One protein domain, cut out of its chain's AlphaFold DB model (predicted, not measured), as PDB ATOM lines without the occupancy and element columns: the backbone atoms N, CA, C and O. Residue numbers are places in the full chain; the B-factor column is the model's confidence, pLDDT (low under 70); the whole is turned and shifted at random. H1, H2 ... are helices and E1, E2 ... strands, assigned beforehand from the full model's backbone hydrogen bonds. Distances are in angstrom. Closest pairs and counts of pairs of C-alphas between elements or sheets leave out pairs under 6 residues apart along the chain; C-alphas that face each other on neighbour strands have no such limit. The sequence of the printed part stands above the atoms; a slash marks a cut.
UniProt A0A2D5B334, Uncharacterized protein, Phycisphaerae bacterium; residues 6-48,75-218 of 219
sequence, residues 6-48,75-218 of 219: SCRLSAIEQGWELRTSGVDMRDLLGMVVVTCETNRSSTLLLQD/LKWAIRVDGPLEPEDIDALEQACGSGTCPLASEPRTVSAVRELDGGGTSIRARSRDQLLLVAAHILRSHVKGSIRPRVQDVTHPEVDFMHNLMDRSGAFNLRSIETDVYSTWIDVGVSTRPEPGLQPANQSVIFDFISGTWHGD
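Overview. This is residues 6 to 48 and 75 to 218 of the 219 residues of an uncharacterized protein of Phycisphaerae bacterium (UniProt A0A2D5B334). One long sheet of ten strands, twisted and curled like part of a barrel, wraps round the long helix H4, with H1 and H5 on the same face; on the opposite face H2 covers E3 and E4 at one end of the sheet. The printed part has 187 residues, with named elements in the order E1 E2 H1 E3 E4 H2 H3 E5 E6 H4 H5 E7 E8 E9 E10. Across the sheet the order is E3 E4 E5 E6 E2 E1 E7 E8 E9 E10, all antiparallel, and the class is mixed, helices and strands. It is compact, with a radius of gyration of the C-alphas of 17.3 A, yet elongated, spanning 56 by 34 by 28 A.

Arrangement. Start at Ser 6 with E1, residues 6 to 12, which makes a hairpin with E2, residues 15 to 21; N 8 and O 19 are 2.8 A apart, within hydrogen-bond range. Next, H1, residues 25 to 35, is over E5, residues 110 to 117, and along it at 11 degrees on the local plane, at a height over the sheet of 8.8 A; their closest C-alphas, Met 25 and Glu 116, are 7.0 A apart. The edge strand E3, residues 41 to 47, is antiparallel to E4, residues 75 to 82, with N 44 and O 79 2.8 A apart; between E4 and E5, N 78 and O 114 are 2.8 A apart. H2, residues 87 to 99, is on the opposite face from H1, over E3 and E4; its closest C-alpha pair with E3 is Glu 94 and Leu 46, 7.5 A. H3, residues 103 to 106, touches residues 92 to 97 of H2 alone, closest at the C-alphas of Pro 103 and Leu 93, 5.9 A, and only grazes the sheet. E6, residues 121 to 126, forms a hairpin with E5, N 115 to O 123 being 2.9 A, and is also a neighbour of E2, N 18 to O 124 being 2.8 A. The sheet curls round H4, residues 129 to 147; H1, H4 and H5, residues 160 to 167, are on one face of the sheet and H2 is on the other, an arrangement in three layers, with helices on both faces of a sheet. H4 touches H1 with residues 131 to 138 alone, at a steep tilt of 54 degrees, opposite ways, closest at the C-alphas of Gln 131 and Thr 35, 6.5 A. With residues 130 to 137 alone it touches H5, residues 160 to 167, about perpendicular at 82 degrees, closest at the C-alphas of Leu 133 and Met 163, 6.1 A. E7, residues 172 to 182, bends by 73 degrees at residue 178; residues 172 to 174 pair with E1, N 7 to O 173 being 2.9 A, and 174 to 182 with E8, residues 186 to 192, N 181 to O 188 being 2.9 A. E9, residues 204 to 209, and the edge strand E10, residues 214 to 217, complete a meander from E7, each strand the antiparallel neighbour of the one before; N 207 and O 216 are 2.8 A apart. In H1, H2, H4 and H5 every O i to N i+4 pair is within hydrogen-bond range; H3 is too short for one.

Along the chain. Find C-alpha 6 at (165.038, 208.169, 242.746), where E1 begins. The longest helix, H4, runs 27.4 A from C-alpha 129 at (162.055, 206.552, 225.742); E7, the longest strand, measures 23.4 A. E10 ends at C-alpha 217, (161.398, 224.110, 235.995).

Size, cuts and confidence. The C-alphas farthest apart, Glu 88 and Ser 184, are 56.1 A apart. Residues 49 to 74 are not printed; C-alphas 48 and 75 are 6.6 A apart across the cut. The links H4 to H5 and E8 to E9 are long. Look for pLDDT under 70 at residues 35 to 39, 48, 150 to 153 and 197 to 199.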
ATOM      1  N   SER A   6     164.019 208.011 243.787       92.12
ATOM      2  CA  SER A   6     165.038 208.169 242.746       92.12
ATOM      3  C   SER A   6     164.522 207.614 241.430       92.12
ATOM      4  O   SER A   6     163.800 206.618 241.420       92.12
ATOM      5  N   CYS A   7     164.886 208.258 240.328       94.00
ATOM      6  CA  CYS A   7     164.605 207.828 238.967       94.00
ATOM      7  C   CYS A   7     165.867 207.990 238.123       94.00
ATOM      8  O   CYS A   7     166.459 209.067 238.089       94.00
ATOM      9  N   ARG A   8     166.261 206.932 237.411       94.69
ATOM     10  CA  ARG A   8     167.395 206.940 236.486       94.69
ATOM     11  C   ARG A   8     167.032 206.246 235.183       94.69
ATOM     12  O   ARG A   8     166.768 205.050 235.169       94.69
ATOM     13  N   LEU A   9     167.065 207.006 234.106       95.62
ATOM     14  CA  LEU A   9     166.854 206.603 232.733       95.62
ATOM     15  C   LEU A   9     168.202 206.378 232.040       95.62
ATOM     16  O   LEU A   9     169.101 207.216 232.093       95.62
ATOM     17  N   SER A  10     168.337 205.251 231.357       95.19
ATOM     18  CA  SER A  10     169.530 204.904 230.586       95.19
ATOM     19  C   SER A  10     169.159 204.159 229.314       95.19
ATOM     20  O   SER A  10     168.215 203.370 229.313       95.19
ATOM     21  N   ALA A  11     169.923 204.379 228.245       94.94
ATOM     22  CA  ALA A  11     169.829 203.559 227.045       94.94
ATOM     23  C   ALA A  11     170.363 202.145 227.326       94.94
ATOM     24  O   ALA A  11     171.338 201.967 228.060       94.94
ATOM     25  N   ILE A  12     169.722 201.150 226.725       93.69
ATOM     26  CA  ILE A  12     170.141 199.746 226.710       93.69
ATOM     27  C   ILE A  12     170.125 199.248 225.261       93.69
ATOM     28  O   ILE A  12     169.539 199.881 224.390       93.69
ATOM     29  N   GLU A  13     170.736 198.095 224.996       89.50
ATOM     30  CA  GLU A  13     170.893 197.554 223.635       89.50
ATOM     31  C   GLU A  13     169.583 197.496 222.824       89.50
ATOM     32  O   GLU A  13     169.587 197.753 221.626       89.50
ATOM     33  N   GLN A  14     168.454 197.208 223.482       88.31
ATOM     34  CA  GLN A  14     167.141 197.018 222.849       88.31
ATOM     35  C   GLN A  14     166.104 198.084 223.251       88.31
ATOM     36  O   GLN A  14     164.899 197.835 223.178       88.31
ATOM     37  N   GLY A  15     166.550 199.262 223.708       93.31
ATOM     38  CA  GLY A  15     165.662 200.366 224.081       93.31
ATOM     39  C   GLY A  15     166.172 201.175 225.267       93.31
ATOM     40  O   GLY A  15     167.306 201.650 225.281       93.31
ATOM     41  N   TRP A  16     165.321 201.336 226.275       95.50
ATOM     42  CA  TRP A  16     165.587 202.163 227.446       95.50
ATOM     43  C   TRP A  16     165.252 201.416 228.738       95.50
ATOM     44  O   TRP A  16     164.389 200.538 228.760       95.50
ATOM     45  N   GLU A  17     165.936 201.772 229.821       95.50
ATOM     46  CA  GLU A  17     165.680 201.293 231.179       95.50
ATOM     47  C   GLU A  17     165.494 202.491 232.114       95.50
ATOM     48  O   GLU A  17     166.364 203.358 232.187       95.50
ATOM     49  N   LEU A  18     164.381 202.516 232.846       95.56
ATOM     50  CA  LEU A  18     164.113 203.404 233.966       95.56
ATOM     51  C   LEU A  18     164.227 202.588 235.252       95.56
ATOM     52  O   LEU A  18     163.422 201.693 235.509       95.56
ATOM     53  N   ARG A  19     165.229 202.901 236.066       94.50
ATOM     54  CA  ARG A  19     165.369 202.371 237.421       94.50
ATOM     55  C   ARG A  19     164.780 203.350 238.410       94.50
ATOM     56  O   ARG A  19     165.069 204.543 238.333       94.50
ATOM     57  N   THR A  20     164.000 202.841 239.347       93.38
ATOM     58  CA  THR A  20     163.364 203.638 240.386       93.38
ATOM     59  C   THR A  20     163.610 203.036 241.763       93.38
ATOM     60  O   THR A  20     163.847 201.835 241.910       93.38
ATOM     61  N   SER A  21     163.562 203.878 242.786       91.25
ATOM     62  CA  SER A  21     163.519 203.462 244.187       91.25
ATOM     63  C   SER A  21     162.555 204.356 244.960       91.25
ATOM     64  O   SER A  21     162.240 205.463 244.520       91.25
ATOM     65  N   GLY A  22     162.051 203.861 246.092       87.69
ATOM     66  CA  GLY A  22     161.081 204.598 246.912       87.69
ATOM     67  C   GLY A  22     159.667 204.663 246.320       87.69
ATOM     68  O   GLY A  22     158.842 205.416 246.833       87.69
ATOM     69  N   VAL A  23     159.382 203.881 245.273       86.81
ATOM     70  CA  VAL A  23     158.062 203.755 244.639       86.81
ATOM     71  C   VAL A  23     157.637 202.290 244.668       86.81
ATOM     72  O   VAL A  23     158.453 201.414 244.382       86.81
ATOM     73  N   ASP A  24     156.377 202.029 245.015       83.56
ATOM     74  CA  ASP A  24     155.823 200.675 245.032       83.56
ATOM     75  C   ASP A  24     155.725 200.115 243.602       83.56
ATOM     76  O   ASP A  24     155.238 200.781 242.682       83.56
ATOM     77  N   MET A  25     156.181 198.876 243.402       83.50
ATOM     78  CA  MET A  25     156.134 198.215 242.096       83.50
ATOM     79  C   MET A  25     154.699 198.123 241.558       83.50
ATOM     80  O   MET A  25     154.494 198.249 240.355       83.50
ATOM     81  N   ARG A  26     153.689 197.939 242.417       80.88
ATOM     82  CA  ARG A  26     152.277 197.835 242.013       80.88
ATOM     83  C   ARG A  26     151.763 199.135 241.410       80.88
ATOM     84  O   ARG A  26     151.046 199.084 240.410       80.88
ATOM     85  N   ASP A  27     152.179 200.274 241.961       81.81
ATOM     86  CA  ASP A  27     151.856 201.589 241.400       81.81
ATOM     87  C   ASP A  27     152.472 201.732 240.000       81.81
ATOM     88  O   ASP A  27     151.817 202.182 239.058       81.81
ATOM     89  N   LEU A  28     153.712 201.265 239.826       84.12
ATOM     90  CA  LEU A  28     154.412 201.302 238.541       84.12
ATOM     91  C   LEU A  28     153.816 200.342 237.505       84.12
ATOM     92  O   LEU A  28     153.727 200.692 236.331       84.12
ATOM     93  N   LEU A  29     153.371 199.156 237.922       81.31
ATOM     94  CA  LEU A  29     152.717 198.183 237.045       81.31
ATOM     95  C   LEU A  29     151.421 198.735 236.463       81.31
ATOM     96  O   LEU A  29     151.230 198.675 235.251       81.31
ATOM     97  N   GLY A  30     150.566 199.319 237.309       78.00
ATOM     98  CA  GLY A  30     149.345 199.978 236.847       78.00
ATOM     99  C   GLY A  30     149.652 201.057 235.810       78.00
ATOM    100  O   GLY A  30     148.969 201.158 234.793       78.00
ATOM    101  N   MET A  31     150.740 201.803 236.004       79.50
ATOM    102  CA  MET A  31     151.141 202.845 235.067       79.50
ATOM    103  C   MET A  31     151.671 202.321 233.746       79.50
ATOM    104  O   MET A  31     151.246 202.822 232.715       79.50
ATOM    105  N   VAL A  32     152.532 201.305 233.743       78.19
ATOM    106  CA  VAL A  32     153.027 200.697 232.496       78.19
ATOM    107  C   VAL A  32     151.878 200.076 231.690       78.19
ATOM    108  O   VAL A  32     151.885 200.104 230.456       78.19
ATOM    109  N   VAL A  33     150.850 199.560 232.370       72.62
ATOM    110  CA  VAL A  33     149.622 199.088 231.718       72.62
ATOM    111  C   VAL A  33     148.848 200.245 231.077       72.62
ATOM    112  O   VAL A  33     148.414 200.101 229.939       72.62
ATOM    113  N   VAL A  34     148.740 201.403 231.727       73.00
ATOM    114  CA  VAL A  34     148.003 202.561 231.187       73.00
ATOM    115  C   VAL A  34     148.786 203.305 230.096       73.00
ATOM    116  O   VAL A  34     148.236 203.649 229.056       73.00
ATOM    117  N   THR A  35     150.085 203.553 230.280       69.38
ATOM    118  CA  THR A  35     150.883 204.378 229.349       69.38
ATOM    119  C   THR A  35     151.208 203.674 228.041       69.38
ATOM    120  O   THR A  35     151.564 204.329 227.065       69.38
ATOM    121  N   CYS A  36     151.119 202.345 228.012       63.12
ATOM    122  CA  CYS A  36     151.449 201.549 226.834       63.12
ATOM    123  C   CYS A  36     150.204 200.939 226.163       63.12
ATOM    124  O   CYS A  36     150.356 199.964 225.430       63.12
ATOM    125  N   GLU A  37     148.990 201.457 226.421       57.25
ATOM    126  CA  GLU A  37     147.737 200.979 225.813       57.25
ATOM    127  C   GLU A  37     147.763 201.013 224.280       57.25
ATOM    128  O   GLU A  37     147.405 201.992 223.631       57.25
ATOM    129  N   THR A  38     148.142 199.880 223.689       57.91
ATOM    130  CA  THR A  38     147.699 199.469 222.361       57.91
ATOM    131  C   THR A  38     146.502 198.534 222.533       57.91
ATOM    132  O   THR A  38     146.505 197.654 223.394       57.91
ATOM    133  N   ASN A  39     145.465 198.695 221.701       56.78
ATOM    134  CA  ASN A  39     144.194 197.947 221.769       56.78
ATOM    135  C   ASN A  39     144.319 196.408 221.615       56.78
ATOM    136  O   ASN A  39     143.308 195.723 221.473       56.78
ATOM    137  N   ARG A  40     145.535 195.846 221.572       74.50
ATOM    138  CA  ARG A  40     145.807 194.427 221.294       74.50
ATOM    139  C   ARG A  40     146.904 193.798 222.157       74.50
ATOM    140  O   ARG A  40     147.338 192.702 221.836       74.50
ATOM    141  N   SER A  41     147.372 194.446 223.218       78.81
ATOM    142  CA  SER A  41     148.489 193.907 224.005       78.81
ATOM    143  C   SER A  41     148.073 192.859 225.042       78.81
ATOM    144  O   SER A  41     147.047 193.023 225.704       78.81
ATOM    145  N   SER A  42     148.946 191.885 225.284       84.00
ATOM    146  CA  SER A  42     148.842 190.897 226.362       84.00
ATOM    147  C   SER A  42     149.859 191.182 227.475       84.00
ATOM    148  O   SER A  42     150.916 191.763 227.224       84.00
ATOM    149  N   THR A  43     149.553 190.789 228.715       83.56
ATOM    150  CA  THR A  43     150.474 190.906 229.861       83.56
ATOM    151  C   THR A  43     150.736 189.534 230.471       83.56
ATOM    152  O   THR A  43     149.799 188.851 230.876       83.56
ATOM    153  N   LEU A  44     152.011 189.159 230.556       84.25
ATOM    154  CA  LEU A  44     152.509 187.960 231.223       84.25
ATOM    155  C   LEU A  44     153.076 188.342 232.594       84.25
ATOM    156  O   LEU A  44     153.911 189.243 232.693       84.25
ATOM    157  N   LEU A  45     152.633 187.660 233.648       86.31
ATOM    158  CA  LEU A  45     153.165 187.814 235.003       86.31
ATOM    159  C   LEU A  45     153.985 186.572 235.354       86.31
ATOM    160  O   LEU A  45     153.429 185.484 235.462       86.31
ATOM    161  N   LEU A  46     155.289 186.745 235.555       81.44
ATOM    162  CA  LEU A  46     156.190 185.682 235.993       81.44
ATOM    163  C   LEU A  46     156.486 185.863 237.476       81.44
ATOM    164  O   LEU A  46     156.999 186.903 237.902       81.44
ATOM    165  N   GLN A  47     156.154 184.850 238.265       82.12
ATOM    166  CA  GLN A  47     156.342 184.834 239.711       82.12
ATOM    167  C   GLN A  47     157.399 183.798 240.087       82.12
ATOM    168  O   GLN A  47     157.593 182.823 239.361       82.12
ATOM    169  N   ASP A  48     158.079 184.001 241.213       69.69
ATOM    170  CA  ASP A  48     158.944 182.958 241.756       69.69
ATOM    171  C   ASP A  48     158.110 181.716 242.084       69.69
ATOM    172  O   ASP A  48     157.030 181.808 242.680       69.69
ATOM    173  N   LEU A  75     156.463 188.690 242.598       74.12
ATOM    174  CA  LEU A  75     156.415 188.973 241.172       74.12
ATOM    175  C   LEU A  75     157.831 189.296 240.692       74.12
ATOM    176  O   LEU A  75     158.384 190.335 241.039       74.12
ATOM    177  N   LYS A  76     158.399 188.417 239.871       81.00
ATOM    178  CA  LYS A  76     159.742 188.593 239.320       81.00
ATOM    179  C   LYS A  76     159.712 189.518 238.110       81.00
ATOM    180  O   LYS A  76     160.522 190.436 238.009       81.00
ATOM    181  N   TRP A  77     158.753 189.288 237.214       85.81
ATOM    182  CA  TRP A  77     158.560 190.099 236.018       85.81
ATOM    183  C   TRP A  77     157.083 190.305 235.695       85.81
ATOM    184  O   TRP A  77     156.271 189.394 235.824       85.81
ATOM    185  N   ALA A  78     156.760 191.485 235.180       89.62
ATOM    186  CA  ALA A  78     155.566 191.713 234.380       89.62
ATOM    187  C   ALA A  78     155.991 192.164 232.987       89.62
ATOM    188  O   ALA A  78     156.728 193.141 232.847       89.62
ATOM    189  N   ILE A  79     155.548 191.452 231.961       90.50
ATOM    190  CA  ILE A  79     155.999 191.645 230.586       90.50
ATOM    191  C   ILE A  79     154.784 191.930 229.729       90.50
ATOM    192  O   ILE A  79     153.800 191.195 229.765       90.50
ATOM    193  N   ARG A  80     154.856 193.006 228.953       90.12
ATOM    194  CA  ARG A  80     153.822 193.383 228.003       90.12
ATOM    195  C   ARG A  80     154.283 193.077 226.593       90.12
ATOM    196  O   ARG A  80     155.341 193.549 226.178       90.12
ATOM    197  N   VAL A  81     153.443 192.366 225.857       90.25
ATOM    198  CA  VAL A  81     153.677 191.974 224.467       90.25
ATOM    199  C   VAL A  81     152.570 192.557 223.596       90.25
ATOM    200  O   VAL A  81     151.407 192.577 224.001       90.25
ATOM    201  N   ASP A  82     152.924 193.086 222.428       89.25
ATOM    202  CA  ASP A  82     151.952 193.542 221.439       89.25
ATOM    203  C   ASP A  82     151.336 192.345 220.703       89.25
ATOM    204  O   ASP A  82     152.042 191.514 220.129       89.25
ATOM    205  N   GLY A  83     150.011 192.254 220.720       87.69
ATOM    206  CA  GLY A  83     149.282 191.104 220.201       87.69
ATOM    207  C   GLY A  83     149.027 189.994 221.232       87.69
ATOM    208  O   GLY A  83     149.308 190.137 222.430       87.69
ATOM    209  N   PRO A  84     148.434 188.877 220.771       89.00
ATOM    210  CA  PRO A  84     148.250 187.688 221.593       89.00
ATOM    211  C   PRO A  84     149.602 187.046 221.934       89.00
ATOM    212  O   PRO A  84     150.519 187.061 221.112       89.00
ATOM    213  N   LEU A  85     149.690 186.469 223.134       89.75
ATOM    214  CA  LEU A  85     150.801 185.602 223.532       89.75
ATOM    215  C   LEU A  85     150.594 184.196 222.970       89.75
ATOM    216  O   LEU A  85     149.560 183.570 223.214       89.75
ATOM    217  N   GLU A  86     151.595 183.705 222.258       91.25
ATOM    218  CA  GLU A  86     151.701 182.328 221.799       91.25
ATOM    219  C   GLU A  86     152.551 181.516 222.798       91.25
ATOM    220  O   GLU A  86     153.360 182.093 223.528       91.25
ATOM    221  N   PRO A  87     152.389 180.180 222.880       92.19
ATOM    222  CA  PRO A  87     153.178 179.355 223.802       92.19
ATOM    223  C   PRO A  87     154.695 179.519 223.629       92.19
ATOM    224  O   PRO A  87     155.422 179.580 224.613       92.19
ATOM    225  N   GLU A  88     155.155 179.672 222.386       90.94
ATOM    226  CA  GLU A  88     156.572 179.879 222.060       90.94
ATOM    227  C   GLU A  88     157.110 181.202 222.633       90.94
ATOM    228  O   GLU A  88     158.248 181.256 223.105       90.94
ATOM    229  N   ASP A  89     156.276 182.249 222.673       91.62
ATOM    230  CA  ASP A  89     156.627 183.530 223.297       91.62
ATOM    231  C   ASP A  89     156.826 183.358 224.798       91.62
ATOM    232  O   ASP A  89     157.755 183.917 225.379       91.62
ATOM    233  N   ILE A  90     155.934 182.595 225.437       91.75
ATOM    234  CA  ILE A  90     155.984 182.342 226.876       91.75
ATOM    235  C   ILE A  90     157.281 181.608 227.213       91.75
ATOM    236  O   ILE A  90     158.020 182.085 228.073       91.75
ATOM    237  N   ASP A  91     157.609 180.534 226.490       92.06
ATOM    238  CA  ASP A  91     158.840 179.764 226.703       92.06
ATOM    239  C   ASP A  91     160.093 180.643 226.528       92.06
ATOM    240  O   ASP A  91     161.002 180.633 227.367       92.06
ATOM    241  N   ALA A  92     160.131 181.465 225.471       91.44
ATOM    242  CA  ALA A  92     161.240 182.382 225.216       91.44
ATOM    243  C   ALA A  92     161.385 183.440 226.326       91.44
ATOM    244  O   ALA A  92     162.499 183.743 226.769       91.44
ATOM    245  N   LEU A  93     160.269 183.997 226.803       92.56
ATOM    246  CA  LEU A  93     160.237 184.993 227.874       92.56
ATOM    247  C   LEU A  93     160.606 184.393 229.234       92.56
ATOM    248  O   LEU A  93     161.357 185.018 229.987       92.56
ATOM    249  N   GLU A  94     160.130 183.192 229.549       91.88
ATOM    250  CA  GLU A  94     160.488 182.461 230.763       91.88
ATOM    251  C   GLU A  94     161.978 182.127 230.783       91.88
ATOM    252  O   GLU A  94     162.661 182.421 231.769       91.88
ATOM    253  N   GLN A  95     162.517 181.606 229.677       91.38
ATOM    254  CA  GLN A  95     163.946 181.337 229.544       91.38
ATOM    255  C   GLN A  95     164.773 182.622 229.688       91.38
ATOM    256  O   GLN A  95     165.802 182.637 230.380       91.38
ATOM    257  N   ALA A  96     164.326 183.722 229.080       90.69
ATOM    258  CA  ALA A  96     165.010 185.001 229.186       90.69
ATOM    259  C   ALA A  96     165.034 185.514 230.636       90.69
ATOM    260  O   ALA A  96     166.086 185.856 231.184       90.69
ATOM    261  N   CYS A  97     163.888 185.472 231.310       89.19
ATOM    262  CA  CYS A  97     163.753 185.897 232.700       89.19
ATOM    263  C   CYS A  97     164.492 184.981 233.683       89.19
ATOM    264  O   CYS A  97     165.027 185.460 234.689       89.19
ATOM    265  N   GLY A  98     164.537 183.677 233.403       86.31
ATOM    266  CA  GLY A  98     165.277 182.677 234.170       86.31
ATOM    267  C   GLY A  98     166.791 182.862 234.068       86.31
ATOM    268  O   GLY A  98     167.489 182.761 235.072       86.31
ATOM    269  N   SER A  99     167.288 183.223 232.881       86.75
ATOM    270  CA  SER A  99     168.709 183.506 232.621       86.75
ATOM    271  C   SER A  99     169.149 184.929 232.994       86.75
ATOM    272  O   SER A  99     170.329 185.258 232.892       86.75
ATOM    273  N   GLY A 100     168.217 185.791 233.416       82.69
ATOM    274  CA  GLY A 100     168.488 187.196 233.733       82.69
ATOM    275  C   GLY A 100     168.724 188.084 232.504       82.69
ATOM    276  O   GLY A 100     169.159 189.231 232.650       82.69
ATOM    277  N   THR A 101     168.433 187.579 231.306       86.19
ATOM    278  CA  THR A 101     168.529 188.337 230.056       86.19
ATOM    279  C   THR A 101     167.334 189.282 229.889       86.19
ATOM    280  O   THR A 101     166.375 189.272 230.662       86.19
ATOM    281  N   CYS A 102     167.433 190.217 228.941       84.69
ATOM    282  CA  CYS A 102     166.406 191.235 228.736       84.69
ATOM    283  C   CYS A 102     165.216 190.671 227.938       84.69
ATOM    284  O   CYS A 102     165.432 190.284 226.791       84.69
ATOM    285  N   PRO A 103     163.970 190.731 228.450       90.38
ATOM    286  CA  PRO A 103     162.793 190.257 227.709       90.38
ATOM    287  C   PRO A 103     162.573 190.944 226.353       90.38
ATOM    288  O   PRO A 103     162.082 190.342 225.405       90.38
ATOM    289  N   LEU A 104     162.995 192.208 226.226       90.75
ATOM    290  CA  LEU A 104     162.908 192.956 224.966       90.75
ATOM    291  C   LEU A 104     163.831 192.384 223.876       90.75
ATOM    292  O   LEU A 104     163.622 192.658 222.697       90.75
ATOM    293  N   ALA A 105     164.872 191.642 224.262       88.75
ATOM    294  CA  ALA A 105     165.788 191.001 223.326       88.75
ATOM    295  C   ALA A 105     165.299 189.612 222.893       88.75
ATOM    296  O   ALA A 105     165.633 189.180 221.796       88.75
ATOM    297  N   SER A 106     164.538 188.919 223.746       89.44
ATOM    298  CA  SER A 106     164.079 187.552 223.488       89.44
ATOM    299  C   SER A 106     162.788 187.489 222.680       89.44
ATOM    300  O   SER A 106     162.637 186.568 221.890       89.44
ATOM    301  N   GLU A 107     161.885 188.461 222.848       91.44
ATOM    302  CA  GLU A 107     160.629 188.529 222.094       91.44
ATOM    303  C   GLU A 107     160.467 189.919 221.450       91.44
ATOM    304  O   GLU A 107     160.294 190.915 222.172       91.44
ATOM    305  N   PRO A 108     160.516 190.038 220.106       87.62
ATOM    306  CA  PRO A 108     160.467 191.320 219.408       87.62
ATOM    307  C   PRO A 108     159.195 192.125 219.698       87.62
ATOM    308  O   PRO A 108     159.272 193.353 219.796       87.62
ATOM    309  N   ARG A 109     158.052 191.466 219.919       90.56
ATOM    310  CA  ARG A 109     156.781 192.128 220.248       90.56
ATOM    311  C   ARG A 109     156.703 192.606 221.695       90.56
ATOM    312  O   ARG A 109     155.747 193.293 222.048       90.56
ATOM    313  N   THR A 110     157.691 192.302 222.539       90.19
ATOM    314  CA  THR A 110     157.760 192.868 223.890       90.19
ATOM    315  C   THR A 110     157.875 194.388 223.810       90.19
ATOM    316  O   THR A 110     158.849 194.933 223.285       90.19
ATOM    317  N   VAL A 111     156.871 195.073 224.358       90.06
ATOM    318  CA  VAL A 111     156.780 196.538 224.411       90.06
ATOM    319  C   VAL A 111     157.503 197.057 225.645       90.06
ATOM    320  O   VAL A 111     158.295 197.999 225.563       90.06
ATOM    321  N   SER A 112     157.244 196.416 226.786       91.25
ATOM    322  CA  SER A 112     157.808 196.806 228.071       91.25
ATOM    323  C   SER A 112     157.920 195.630 229.030       91.25
ATOM    324  O   SER A 112     157.108 194.709 228.986       91.25
ATOM    325  N   ALA A 113     158.879 195.695 229.945       91.88
ATOM    326  CA  ALA A 113     159.050 194.715 231.007       91.88
ATOM    327  C   ALA A 113     159.380 195.415 232.329       91.88
ATOM    328  O   ALA A 113     160.233 196.298 232.367       91.88
ATOM    329  N   VAL A 114     158.717 195.013 233.407       92.00
ATOM    330  CA  VAL A 114     158.908 195.531 234.765       92.00
ATOM    331  C   VAL A 114     159.441 194.409 235.639       92.00
ATOM    332  O   VAL A 114     158.905 193.305 235.593       92.00
ATOM    333  N   ARG A 115     160.451 194.689 236.458       90.69
ATOM    334  CA  ARG A 115     160.936 193.775 237.496       90.69
ATOM    335  C   ARG A 115     161.260 194.501 238.784       90.69
ATOM    336  O   ARG A 115     161.696 195.655 238.755       90.69
ATOM    337  N   GLU A 116     161.136 193.792 239.892       88.38
ATOM    338  CA  GLU A 116     161.752 194.208 241.145       88.38
ATOM    339  C   GLU A 116     163.273 193.970 241.071       88.38
ATOM    340  O   GLU A 116     163.752 193.030 240.431       88.38
ATOM    341  N   LEU A 117     164.051 194.874 241.660       87.31
ATOM    342  CA  LEU A 117     165.498 194.762 241.802       87.31
ATOM    343  C   LEU A 117     165.840 194.343 243.229       87.31
ATOM    344  O   LEU A 117     165.209 194.799 244.188       87.31
ATOM    345  N   ASP A 118     166.917 193.573 243.372       81.31
ATOM    346  CA  ASP A 118     167.490 193.265 244.678       81.31
ATOM    347  C   ASP A 118     167.791 194.569 245.437       81.31
ATOM    348  O   ASP A 118     168.466 195.468 244.928       81.31
ATOM    349  N   GLY A 119     167.251 194.693 246.651       78.44
ATOM    350  CA  GLY A 119     167.345 195.918 247.453       78.44
ATOM    351  C   GLY A 119     166.137 196.861 247.363       78.44
ATOM    352  O   GLY A 119     166.217 197.972 247.884       78.44
ATOM    353  N   GLY A 120     165.021 196.436 246.757       79.69
ATOM    354  CA  GLY A 120     163.728 197.139 246.839       79.69
ATOM    355  C   GLY A 120     163.546 198.277 245.831       79.69
ATOM    356  O   GLY A 120     162.762 199.198 246.063       79.69
ATOM    357  N   GLY A 121     164.299 198.249 244.730       88.12
ATOM    358  CA  GLY A 121     164.079 199.120 243.571       88.12
ATOM    359  C   GLY A 121     163.195 198.453 242.517       88.12
ATOM    360  O   GLY A 121     162.951 197.255 242.571       88.12
ATOM    361  N   THR A 122     162.761 199.211 241.514       91.81
ATOM    362  CA  THR A 122     162.070 198.673 240.333       91.81
ATOM    363  C   THR A 122     162.855 199.033 239.073       91.81
ATOM    364  O   THR A 122     163.398 200.129 238.961       91.81
ATOM    365  N   SER A 123     162.941 198.115 238.112       93.25
ATOM    366  CA  SER A 123     163.447 198.385 236.764       93.25
ATOM    367  C   SER A 123     162.313 198.217 235.766       93.25
ATOM    368  O   SER A 123     161.631 197.194 235.755       93.25
ATOM    369  N   ILE A 124     162.124 199.234 234.937       94.19
ATOM    370  CA  ILE A 124     161.159 199.260 233.846       94.19
ATOM    371  C   ILE A 124     161.950 199.414 232.563       94.19
ATOM    372  O   ILE A 124     162.730 200.350 232.413       94.19
ATOM    373  N   ARG A 125     161.750 198.503 231.626       94.00
ATOM    374  CA  ARG A 125     162.371 198.537 230.307       94.00
ATOM    375  C   ARG A 125     161.302 198.743 229.264       94.00
ATOM    376  O   ARG A 125     160.242 198.135 229.372       94.00
ATOM    377  N   ALA A 126     161.582 199.563 228.266       93.50
ATOM    378  CA  ALA A 126     160.680 199.787 227.145       93.50
ATOM    379  C   ALA A 126     161.466 200.096 225.873       93.50
ATOM    380  O   ALA A 126     162.601 200.576 225.931       93.50
ATOM    381  N   ARG A 127     160.855 199.843 224.713       90.62
ATOM    382  CA  ARG A 127     161.452 200.231 223.423       90.62
ATOM    383  C   ARG A 127     161.438 201.747 223.214       90.62
ATOM    384  O   ARG A 127     162.354 202.283 222.599       90.62
ATOM    385  N   SER A 128     160.423 202.436 223.742       91.31
ATOM    386  CA  SER A 128     160.273 203.889 223.632       91.31
ATOM    387  C   SER A 128     160.790 204.607 224.879       91.31
ATOM    388  O   SER A 128     160.432 204.254 226.004       91.31
ATOM    389  N   ARG A 129     161.601 205.652 224.672       94.00
ATOM    390  CA  ARG A 129     162.055 206.552 225.742       94.00
ATOM    391  C   ARG A 129     160.880 207.298 226.368       94.00
ATOM    392  O   ARG A 129     160.782 207.364 227.589       94.00
ATOM    393  N   ASP A 130     159.980 207.802 225.534       93.25
ATOM    394  CA  ASP A 130     158.857 208.647 225.942       93.25
ATOM    395  C   ASP A 130     157.889 207.883 226.849       93.25
ATOM    396  O   ASP A 130     157.383 208.434 227.822       93.25
ATOM    397  N   GLN A 131     157.710 206.576 226.613       91.19
ATOM    398  CA  GLN A 131     156.946 205.710 227.516       91.19
ATOM    399  C   GLN A 131     157.529 205.713 228.934       91.19
ATOM    400  O   GLN A 131     156.787 205.810 229.909       91.19
ATOM    401  N   LEU A 132     158.856 205.651 229.068       94.25
ATOM    402  CA  LEU A 132     159.503 205.705 230.379       94.25
ATOM    403  C   LEU A 132     159.451 207.105 230.992       94.25
ATOM    404  O   LEU A 132     159.334 207.228 232.211       94.25
ATOM    405  N   LEU A 133     159.476 208.157 230.175       94.69
ATOM    406  CA  LEU A 133     159.286 209.522 230.661       94.69
ATOM    407  C   LEU A 133     157.870 209.769 231.178       94.69
ATOM    408  O   LEU A 133     157.719 210.462 232.177       94.69
ATOM    409  N   LEU A 134     156.844 209.153 230.587       93.44
ATOM    410  CA  LEU A 134     155.481 209.192 231.127       93.44
ATOM    411  C   LEU A 134     155.387 208.507 232.497       93.44
ATOM    412  O   LEU A 134     154.698 208.998 233.395       93.44
ATOM    413  N   VAL A 135     156.110 207.401 232.693       93.38
ATOM    414  CA  VAL A 135     156.201 206.755 234.011       93.38
ATOM    415  C   VAL A 135     156.915 207.667 235.012       93.38
ATOM    416  O   VAL A 135     156.428 207.864 236.124       93.38
ATOM    417  N   ALA A 136     158.026 208.285 234.615       94.75
ATOM    418  CA  ALA A 136     158.735 209.264 235.431       94.75
ATOM    419  C   ALA A 136     157.862 210.485 235.793       94.75
ATOM    420  O   ALA A 136     157.839 210.903 236.954       94.75
ATOM    421  N   ALA A 137     157.083 211.004 234.837       94.69
ATOM    422  CA  ALA A 137     156.111 212.077 235.047       94.69
ATOM    423  C   ALA A 137     155.071 211.681 236.100       94.69
ATOM    424  O   ALA A 137     154.727 212.466 236.985       94.69
ATOM    425  N   HIS A 138     154.587 210.436 236.037       93.06
ATOM    426  CA  HIS A 138     153.657 209.916 237.027       93.06
ATOM    427  C   HIS A 138     154.280 209.837 238.423       93.06
ATOM    428  O   HIS A 138     153.615 210.192 239.390       93.06
ATOM    429  N   ILE A 139     155.539 209.408 238.547       93.81
ATOM    430  CA  ILE A 139     156.235 209.350 239.841       93.81
ATOM    431  C   ILE A 139     156.310 210.746 240.471       93.81
ATOM    432  O   ILE A 139     155.932 210.921 241.631       93.81
ATOM    433  N   LEU A 140     156.723 211.751 239.694       94.56
ATOM    434  CA  LEU A 140     156.783 213.145 240.135       94.56
ATOM    435  C   LEU A 140     155.396 213.676 240.542       94.56
ATOM    436  O   LEU A 140     155.224 214.225 241.632       94.56
ATOM    437  N   ARG A 141     154.378 213.439 239.711       93.06
ATOM    438  CA  ARG A 141     152.987 213.798 240.013       93.06
ATOM    439  C   ARG A 141     152.484 213.136 241.293       93.06
ATOM    440  O   ARG A 141     151.837 213.790 242.108       93.06
ATOM    441  N   SER A 142     152.734 211.842 241.469       90.50
ATOM    442  CA  SER A 142     152.279 211.075 242.630       90.50
ATOM    443  C   SER A 142     152.955 211.548 243.913       90.50
ATOM    444  O   SER A 142     152.286 211.645 244.943       90.50
ATOM    445  N   HIS A 143     154.228 211.943 243.839       90.88
ATOM    446  CA  HIS A 143     154.916 212.612 244.938       90.88
ATOM    447  C   HIS A 143     154.230 213.931 245.320       90.88
ATOM    448  O   HIS A 143     153.819 214.089 246.469       90.88
ATOM    449  N   VAL A 144     154.000 214.833 244.357       92.06
ATOM    450  CA  VAL A 144     153.303 216.109 244.608       92.06
ATOM    451  C   VAL A 144     151.899 215.884 245.167       92.06
ATOM    452  O   VAL A 144     151.529 216.472 246.184       92.06
ATOM    453  N   LYS A 145     151.129 214.973 244.562       90.31
ATOM    454  CA  LYS A 145     149.789 214.610 245.034       90.31
ATOM    455  C   LYS A 145     149.818 214.080 246.467       90.31
ATOM    456  O   LYS A 145     148.874 214.329 247.209       90.31
ATOM    457  N   GLY A 146     150.862 213.346 246.852       88.06
ATOM    458  CA  GLY A 146     151.084 212.880 248.221       88.06
ATOM    459  C   GLY A 146     151.352 214.022 249.202       88.06
ATOM    460  O   GLY A 146     150.770 214.029 250.286       88.06
ATOM    461  N   SER A 147     152.158 215.005 248.801       87.69
ATOM    462  CA  SER A 147     152.572 216.140 249.639       87.69
ATOM    463  C   SER A 147     151.461 217.163 249.909       87.69
ATOM    464  O   SER A 147     151.492 217.838 250.934       87.69
ATOM    465  N   ILE A 148     150.457 217.270 249.030       85.38
ATOM    466  CA  ILE A 148     149.395 218.290 249.139       85.38
ATOM    467  C   ILE A 148     148.056 217.765 249.678       85.38
ATOM    468  O   ILE A 148     147.104 218.541 249.791       85.38
ATOM    469  N   ARG A 149     147.920 216.468 250.011       73.06
ATOM    470  CA  ARG A 149     146.633 215.923 250.496       73.06
ATOM    471  C   ARG A 149     146.175 216.638 251.778       73.06
ATOM    472  O   ARG A 149     146.987 216.810 252.685       73.06
ATOM    473  N   PRO A 150     144.882 216.994 251.919       61.66
ATOM    474  CA  PRO A 150     143.753 216.802 250.994       61.66
ATOM    475  C   PRO A 150     143.425 218.036 250.114       61.66
ATOM    476  O   PRO A 150     142.313 218.135 249.608       61.66
ATOM    477  N   ARG A 151     144.340 219.005 249.964       60.88
ATOM    478  CA  ARG A 151     144.038 220.373 249.493       60.88
ATOM    479  C   ARG A 151     143.690 220.503 248.006       60.88
ATOM    480  O   ARG A 151     142.991 221.444 247.652       60.88
ATOM    481  N   VAL A 152     144.146 219.588 247.150       65.31
ATOM    482  CA  VAL A 152     143.934 219.646 245.692       65.31
ATOM    483  C   VAL A 152     143.642 218.237 245.176       65.31
ATOM    484  O   VAL A 152     144.402 217.307 245.454       65.31
ATOM    485  N   GLN A 153     142.522 218.055 244.466       64.50
ATOM    486  CA  GLN A 153     142.127 216.735 243.950       64.50
ATOM    487  C   GLN A 153     142.865 216.363 242.653       64.50
ATOM    488  O   GLN A 153     143.228 215.192 242.479       64.50
ATOM    489  N   ASP A 154     143.203 217.363 241.830       79.81
ATOM    490  CA  ASP A 154     143.754 217.166 240.491       79.81
ATOM    491  C   ASP A 154     145.115 217.842 240.321       79.81
ATOM    492  O   ASP A 154     145.233 219.025 240.024       79.81
ATOM    493  N   VAL A 155     146.171 217.049 240.501       89.94
ATOM    494  CA  VAL A 155     147.507 217.373 239.991       89.94
ATOM    495  C   VAL A 155     147.550 216.865 238.554       89.94
ATOM    496  O   VAL A 155     147.273 215.682 238.326       89.94
ATOM    497  N   THR A 156     147.858 217.723 237.587       92.88
ATOM    498  CA  THR A 156     148.045 217.316 236.186       92.88
ATOM    499  C   THR A 156     149.368 216.565 236.032       92.88
ATOM    500  O   THR A 156     150.259 216.647 236.882       92.88
ATOM    501  N   HIS A 157     149.511 215.777 234.970       92.56
ATOM    502  CA  HIS A 157     150.802 215.165 234.654       92.56
ATOM    503  C   HIS A 157     151.756 216.201 234.045       92.56
ATOM    504  O   HIS A 157     151.307 217.004 233.229       92.56
ATOM    505  N   PRO A 158     153.056 216.165 234.392       94.75
ATOM    506  CA  PRO A 158     154.073 216.859 233.617       94.75
ATOM    507  C   PRO A 158     154.046 216.393 232.160       94.75
ATOM    508  O   PRO A 158     153.867 215.202 231.885       94.75
ATOM    509  N   GLU A 159     154.245 217.327 231.235       93.81
ATOM    510  CA  GLU A 159     154.370 217.017 229.814       93.81
ATOM    511  C   GLU A 159     155.641 216.199 229.536       93.81
ATOM    512  O   GLU A 159     156.612 216.234 230.295       93.81
ATOM    513  N   VAL A 160     155.658 215.463 228.423       93.25
ATOM    514  CA  VAL A 160     156.830 214.660 228.041       93.25
ATOM    515  C   VAL A 160     158.048 215.560 227.836       93.25
ATOM    516  O   VAL A 160     159.094 215.279 228.414       93.25
ATOM    517  N   ASP A 161     157.901 216.689 227.138       95.50
ATOM    518  CA  ASP A 161     158.991 217.651 226.906       95.50
ATOM    519  C   ASP A 161     159.550 218.237 228.212       95.50
ATOM    520  O   ASP A 161     160.763 218.402 228.363       95.50
ATOM    521  N   PHE A 162     158.690 218.457 229.211       96.50
ATOM    522  CA  PHE A 162     159.121 218.841 230.556       96.50
ATOM    523  C   PHE A 162     160.043 217.774 231.165       96.50
ATOM    524  O   PHE A 162     161.121 218.081 231.677       96.50
ATOM    525  N   MET A 163     159.646 216.500 231.079       96.44
ATOM    526  CA  MET A 163     160.450 215.387 231.589       96.44
ATOM    527  C   MET A 163     161.724 215.152 230.775       96.44
ATOM    528  O   MET A 163     162.737 214.748 231.350       96.44
ATOM    529  N   HIS A 164     161.701 215.418 229.465       94.75
ATOM    530  CA  HIS A 164     162.904 215.432 228.635       94.75
ATOM    531  C   HIS A 164     163.922 216.400 229.221       94.75
ATOM    532  O   HIS A 164     165.017 215.960 229.559       94.75
ATOM    533  N   ASN A 165     163.543 217.667 229.397       94.62
ATOM    534  CA  ASN A 165     164.445 218.708 229.882       94.62
ATOM    535  C   ASN A 165     164.943 218.421 231.304       94.62
ATOM    536  O   ASN A 165     166.137 218.548 231.578       94.62
ATOM    537  N   LEU A 166     164.063 217.938 232.190       94.56
ATOM    538  CA  LEU A 166     164.439 217.564 233.556       94.56
ATOM    539  C   LEU A 166     165.508 216.458 233.592       94.56
ATOM    540  O   LEU A 166     166.383 216.461 234.456       94.56
ATOM    541  N   MET A 167     165.439 215.498 232.668       92.19
ATOM    542  CA  MET A 167     166.338 214.340 232.637       92.19
ATOM    543  C   MET A 167     167.485 214.476 231.628       92.19
ATOM    544  O   MET A 167     168.320 213.573 231.561       92.19
ATOM    545  N   ASP A 168     167.561 215.557 230.851       88.56
ATOM    546  CA  ASP A 168     168.433 215.644 229.671       88.56
ATOM    547  C   ASP A 168     169.923 215.519 230.018       88.56
ATOM    548  O   ASP A 168     170.679 214.792 229.374       88.56
ATOM    549  N   ARG A 169     170.351 216.168 231.107       78.12
ATOM    550  CA  ARG A 169     171.775 216.258 231.464       78.12
ATOM    551  C   ARG A 169     172.364 214.986 232.062       78.12
ATOM    552  O   ARG A 169     173.517 214.662 231.793       78.12
ATOM    553  N   SER A 170     171.624 214.307 232.929       88.19
ATOM    554  CA  SER A 170     172.144 213.191 233.735       88.19
ATOM    555  C   SER A 170     171.395 211.883 233.524       88.19
ATOM    556  O   SER A 170     171.821 210.842 234.028       88.19
ATOM    557  N   GLY A 171     170.255 211.933 232.831       92.06
ATOM    558  CA  GLY A 171     169.300 210.841 232.799       92.06
ATOM    559  C   GLY A 171     168.705 210.537 234.171       92.06
ATOM    560  O   GLY A 171     168.189 209.444 234.347       92.06
ATOM    561  N   ALA A 172     168.790 211.415 235.172       92.62
ATOM    562  CA  ALA A 172     168.334 211.097 236.520       92.62
ATOM    563  C   ALA A 172     167.690 212.284 237.233       92.62
ATOM    564  O   ALA A 172     168.104 213.428 237.063       92.62
ATOM    565  N   PHE A 173     166.723 211.986 238.097       92.81
ATOM    566  CA  PHE A 173     166.254 212.919 239.110       92.81
ATOM    567  C   PHE A 173     165.960 212.192 240.422       92.81
ATOM    568  O   PHE A 173     165.554 211.029 240.446       92.81
ATOM    569  N   ASN A 174     166.156 212.899 241.527       92.62
ATOM    570  CA  ASN A 174     165.850 212.435 242.870       92.62
ATOM    571  C   ASN A 174     164.947 213.465 243.542       92.62
ATOM    572  O   ASN A 174     165.289 214.648 243.567       92.62
ATOM    573  N   LEU A 175     163.822 213.022 244.098       92.00
ATOM    574  CA  LEU A 175     162.887 213.897 244.800       92.00
ATOM    575  C   LEU A 175     163.324 214.063 246.250       92.00
ATOM    576  O   LEU A 175     163.581 213.088 246.968       92.00
ATOM    577  N   ARG A 176     163.412 215.317 246.680       89.25
ATOM    578  CA  ARG A 176     163.919 215.709 247.990       89.25
ATOM    579  C   ARG A 176     162.762 216.175 248.856       89.25
ATOM    580  O   ARG A 176     162.567 217.366 249.026       89.25
ATOM    581  N   SER A 177     162.043 215.235 249.472       83.44
ATOM    582  CA  SER A 177     160.856 215.552 250.289       83.44
ATOM    583  C   SER A 177     161.117 216.548 251.431       83.44
ATOM    584  O   SER A 177     160.189 217.204 251.884       83.44
ATOM    585  N   ILE A 178     162.352 216.623 251.947       86.25
ATOM    586  CA  ILE A 178     162.747 217.586 252.996       86.25
ATOM    587  C   ILE A 178     163.017 218.994 252.444       86.25
ATOM    588  O   ILE A 178     163.011 219.956 253.199       86.25
ATOM    589  N   GLU A 179     163.241 219.104 251.139       89.06
ATOM    590  CA  GLU A 179     163.462 220.346 250.391       89.06
ATOM    591  C   GLU A 179     162.223 220.638 249.517       89.06
ATOM    592  O   GLU A 179     162.330 221.201 248.433       89.06
ATOM    593  N   THR A 180     161.047 220.170 249.951       90.69
ATOM    594  CA  THR A 180     159.753 220.418 249.310       90.69
ATOM    595  C   THR A 180     158.951 221.393 250.163       90.69
ATOM    596  O   THR A 180     158.579 221.060 251.290       90.69
ATOM    597  N   ASP A 181     158.627 222.556 249.603       93.50
ATOM    598  CA  ASP A 181     157.873 223.612 250.278       93.50
ATOM    599  C   ASP A 181     156.475 223.758 249.668       93.50
ATOM    600  O   ASP A 181     156.300 223.924 248.461       93.50
ATOM    601  N   VAL A 182     155.441 223.690 250.511       92.56
ATOM    602  CA  VAL A 182     154.037 223.761 250.076       92.56
ATOM    603  C   VAL A 182     153.451 225.128 250.410       92.56
ATOM    604  O   VAL A 182     153.278 225.470 251.583       92.56
ATOM    605  N   TYR A 183     153.057 225.872 249.381       92.19
ATOM    606  CA  TYR A 183     152.431 227.186 249.494       92.19
ATOM    607  C   TYR A 183     150.917 227.108 249.265       92.19
ATOM    608  O   TYR A 183     150.330 226.037 249.097       92.19
ATOM    609  N   SER A 184     150.241 228.258 249.327       89.94
ATOM    610  CA  SER A 184     148.788 228.341 249.139       89.94
ATOM    611  C   SER A 184     148.353 228.082 247.697       89.94
ATOM    612  O   SER A 184     147.279 227.527 247.490       89.94
ATOM    613  N   THR A 185     149.163 228.488 246.717       90.94
ATOM    614  CA  THR A 185     148.821 228.422 245.287       90.94
ATOM    615  C   THR A 185     149.790 227.580 244.464       90.94
ATOM    616  O   THR A 185     149.534 227.365 243.289       90.94
ATOM    617  N   TRP A 186     150.872 227.081 245.057       94.19
ATOM    618  CA  TRP A 186     151.866 226.260 244.371       94.19
ATOM    619  C   TRP A 186     152.649 225.393 245.362       94.19
ATOM    620  O   TRP A 186     152.544 225.557 246.581       94.19
ATOM    621  N   ILE A 187     153.440 224.467 244.836       94.50
ATOM    622  CA  ILE A 187     154.397 223.645 245.584       94.50
ATOM    623  C   ILE A 187     155.757 223.704 244.898       94.50
ATOM    624  O   ILE A 187     155.831 223.525 243.683       94.50
ATOM    625  N   ASP A 188     156.804 223.947 245.682       95.50
ATOM    626  CA  ASP A 188     158.201 223.801 245.282       95.50
ATOM    627  C   ASP A 188     158.662 222.382 245.593       95.50
ATOM    628  O   ASP A 188     158.589 221.942 246.742       95.50
ATOM    629  N   VAL A 189     159.144 221.654 244.598       94.50
ATOM    630  CA  VAL A 189     159.762 220.349 244.789       94.50
ATOM    631  C   VAL A 189     161.259 220.494 244.575       94.50
ATOM    632  O   VAL A 189     161.721 220.665 243.447       94.50
ATOM    633  N   GLY A 190     162.030 220.328 245.649       93.62
ATOM    634  CA  GLY A 190     163.468 220.137 245.552       93.62
ATOM    635  C   GLY A 190     163.797 218.874 244.758       93.62
ATOM    636  O   GLY A 190     163.416 217.757 245.128       93.62
ATOM    637  N   VAL A 191     164.538 219.044 243.667       92.94
ATOM    638  CA  VAL A 191     164.995 217.955 242.806       92.94
ATOM    639  C   VAL A 191     166.515 217.955 242.733       92.94
ATOM    640  O   VAL A 191     167.157 218.990 242.558       92.94
ATOM    641  N   SER A 192     167.109 216.768 242.858       92.50
ATOM    642  CA  SER A 192     168.519 216.559 242.536       92.50
ATOM    643  C   SER A 192     168.654 215.818 241.212       92.50
ATOM    644  O   SER A 192     168.332 214.633 241.137       92.50
ATOM    645  N   THR A 193     169.160 216.486 240.180       91.38
ATOM    646  CA  THR A 193     169.462 215.897 238.862       91.38
ATOM    647  C   THR A 193     170.870 215.313 238.784       91.38
ATOM    648  O   THR A 193     171.383 215.031 237.705       91.38
ATOM    649  N   ARG A 194     171.542 215.129 239.921       86.62
ATOM    650  CA  ARG A 194     172.876 214.529 239.973       86.62
ATOM    651  C   ARG A 194     172.785 212.999 239.849       86.62
ATOM    652  O   ARG A 194     171.901 212.403 240.465       86.62
ATOM    653  N   PRO A 195     173.657 212.351 239.053       73.06
ATOM    654  CA  PRO A 195     173.597 210.907 238.816       73.06
ATOM    655  C   PRO A 195     174.082 210.073 240.011       73.06
ATOM    656  O   PRO A 195     173.848 208.860 240.041       73.06
ATOM    657  N   GLU A 196     174.788 210.681 240.969       76.12
ATOM    658  CA  GLU A 196     175.317 209.986 242.134       76.12
ATOM    659  C   GLU A 196     174.188 209.503 243.056       76.12
ATOM    660  O   GLU A 196     173.315 210.286 243.443       76.12
ATOM    661  N   PRO A 197     174.213 208.225 243.472       61.00
ATOM    662  CA  PRO A 197     173.252 207.722 244.436       61.00
ATOM    663  C   PRO A 197     173.467 208.386 245.801       61.00
ATOM    664  O   PRO A 197     174.597 208.574 246.252       61.00
ATOM    665  N   GLY A 198     172.370 208.691 246.492       64.38
ATOM    666  CA  GLY A 198     172.391 209.140 247.882       64.38
ATOM    667  C   GLY A 198     171.611 210.424 248.124       64.38
ATOM    668  O   GLY A 198     170.897 210.932 247.262       64.38
ATOM    669  N   LEU A 199     171.733 210.948 249.344       69.44
ATOM    670  CA  LEU A 199     171.008 212.135 249.784       69.44
ATOM    671  C   LEU A 199     171.689 213.433 249.308       69.44
ATOM    672  O   LEU A 199     172.022 214.286 250.127       69.44
ATOM    673  N   GLN A 200     171.918 213.572 248.001       80.56
ATOM    674  CA  GLN A 200     172.428 214.821 247.440       80.56
ATOM    675  C   GLN A 200     171.402 215.942 247.651       80.56
ATOM    676  O   GLN A 200     170.208 215.686 247.475       80.56
ATOM    677  N   PRO A 201     171.836 217.165 248.006       88.25
ATOM    678  CA  PRO A 201     170.943 218.318 248.035       88.25
ATOM    679  C   PRO A 201     170.249 218.515 246.686       88.25
ATOM    680  O   PRO A 201     170.793 218.136 245.633       88.25
ATOM    681  N   ALA A 202     169.066 219.124 246.711       90.56
ATOM    682  CA  ALA A 202     168.441 219.613 245.498       90.56
ATOM    683  C   ALA A 202     169.388 220.608 244.813       90.56
ATOM    684  O   ALA A 202     170.030 221.444 245.449       90.56
ATOM    685  N   ASN A 203     169.519 220.481 243.500       91.31
ATOM    686  CA  ASN A 203     170.235 221.437 242.656       91.31
ATOM    687  C   ASN A 203     169.293 222.120 241.660       91.31
ATOM    688  O   ASN A 203     169.762 222.887 240.824       91.31
ATOM    689  N   GLN A 204     167.999 221.810 241.739       91.81
ATOM    690  CA  GLN A 204     166.956 222.345 240.890       91.81
ATOM    691  C   GLN A 204     165.633 222.391 241.657       91.81
ATOM    692  O   GLN A 204     165.373 221.549 242.520       91.81
ATOM    693  N   SER A 205     164.809 223.375 241.314       93.31
ATOM    694  CA  SER A 205     163.427 223.498 241.771       93.31
ATOM    695  C   SER A 205     162.491 223.091 240.635       93.31
ATOM    696  O   SER A 205     162.704 223.461 239.475       93.31
ATOM    697  N   VAL A 206     161.475 222.301 240.974       96.00
ATOM    698  CA  VAL A 206     160.343 221.990 240.102       96.00
ATOM    699  C   VAL A 206     159.075 222.466 240.789       96.00
ATOM    700  O   VAL A 206     158.724 221.978 241.860       96.00
ATOM    701  N   ILE A 207     158.370 223.397 240.157       96.44
ATOM    702  CA  ILE A 207     157.176 224.019 240.717       96.44
ATOM    703  C   ILE A 207     155.934 223.453 240.038       96.44
ATOM    704  O   ILE A 207     155.867 223.388 238.811       96.44
ATOM    705  N   PHE A 208     154.928 223.091 240.830       96.38
ATOM    706  CA  PHE A 208     153.575 222.853 240.330       96.38
ATOM    707  C   PHE A 208     152.643 223.967 240.816       96.38
ATOM    708  O   PHE A 208     152.479 224.156 242.024       96.38
ATOM    709  N   ASP A 209     152.049 224.704 239.877       94.75
ATOM    710  CA  ASP A 209     151.094 225.784 240.143       94.75
ATOM    711  C   ASP A 209     149.663 225.221 240.171       94.75
ATOM    712  O   ASP A 209     149.178 224.635 239.200       94.75
ATOM    713  N   PHE A 210     148.972 225.392 241.301       91.94
ATOM    714  CA  PHE A 210     147.619 224.879 241.510       91.94
ATOM    715  C   PHE A 210     146.555 225.657 240.727       91.94
ATOM    716  O   PHE A 210     145.477 225.117 240.488       91.94
ATOM    717  N   ILE A 211     146.813 226.921 240.377       90.62
ATOM    718  CA  ILE A 211     145.849 227.789 239.690       90.62
ATOM    719  C   ILE A 211     145.796 227.438 238.207       90.62
ATOM    720  O   ILE A 211     144.712 227.263 237.650       90.62
ATOM    721  N   SER A 212     146.958 227.348 237.566       92.50
ATOM    722  CA  SER A 212     147.067 227.012 236.144       92.50
ATOM    723  C   SER A 212     147.057 225.505 235.887       92.50
ATOM    724  O   SER A 212     146.743 225.082 234.777       92.50
ATOM    725  N   GLY A 213     147.413 224.690 236.886       92.56
ATOM    726  CA  GLY A 213     147.620 223.256 236.710       92.56
ATOM    727  C   GLY A 213     148.844 222.947 235.845       92.56
ATOM    728  O   GLY A 213     148.824 221.967 235.100       92.56
ATOM    729  N   THR A 214     149.887 223.780 235.905       94.88
ATOM    730  CA  THR A 214     151.092 223.655 235.071       94.88
ATOM    731  C   THR A 214     152.345 223.370 235.886       94.88
ATOM    732  O   THR A 214     152.446 223.711 237.065       94.88
ATOM    733  N   TRP A 215     153.312 222.733 235.228       96.94
ATOM    734  CA  TRP A 215     154.628 222.423 235.777       96.94
ATOM    735  C   TRP A 215     155.665 223.420 235.260       96.94
ATOM    736  O   TRP A 215     155.660 223.772 234.082       96.94
ATOM    737  N   HIS A 216     156.568 223.846 236.137       96.38
ATOM    738  CA  HIS A 216     157.640 224.789 235.838       96.38
ATOM    739  C   HIS A 216     158.969 224.246 236.364       96.38
ATOM    740  O   HIS A 216     159.020 223.597 237.407       96.38
ATOM    741  N   GLY A 217     160.044 224.499 235.631       92.88
ATOM    742  CA  GLY A 217     161.398 224.110 235.995       92.88
ATOM    743  C   GLY A 217     162.385 225.078 235.361       92.88
ATOM    744  O   GLY A 217     162.088 225.686 234.335       92.88
ATOM    745  N   ASP A 218     163.531 225.251 236.008       82.75
ATOM    746  CA  ASP A 218     164.592 226.147 235.545       82.75
ATOM    747  C   ASP A 218     165.591 225.341 234.700       82.75
ATOM    748  O   ASP A 218     166.578 224.815 235.226       82.75
TER     749      ASP A 218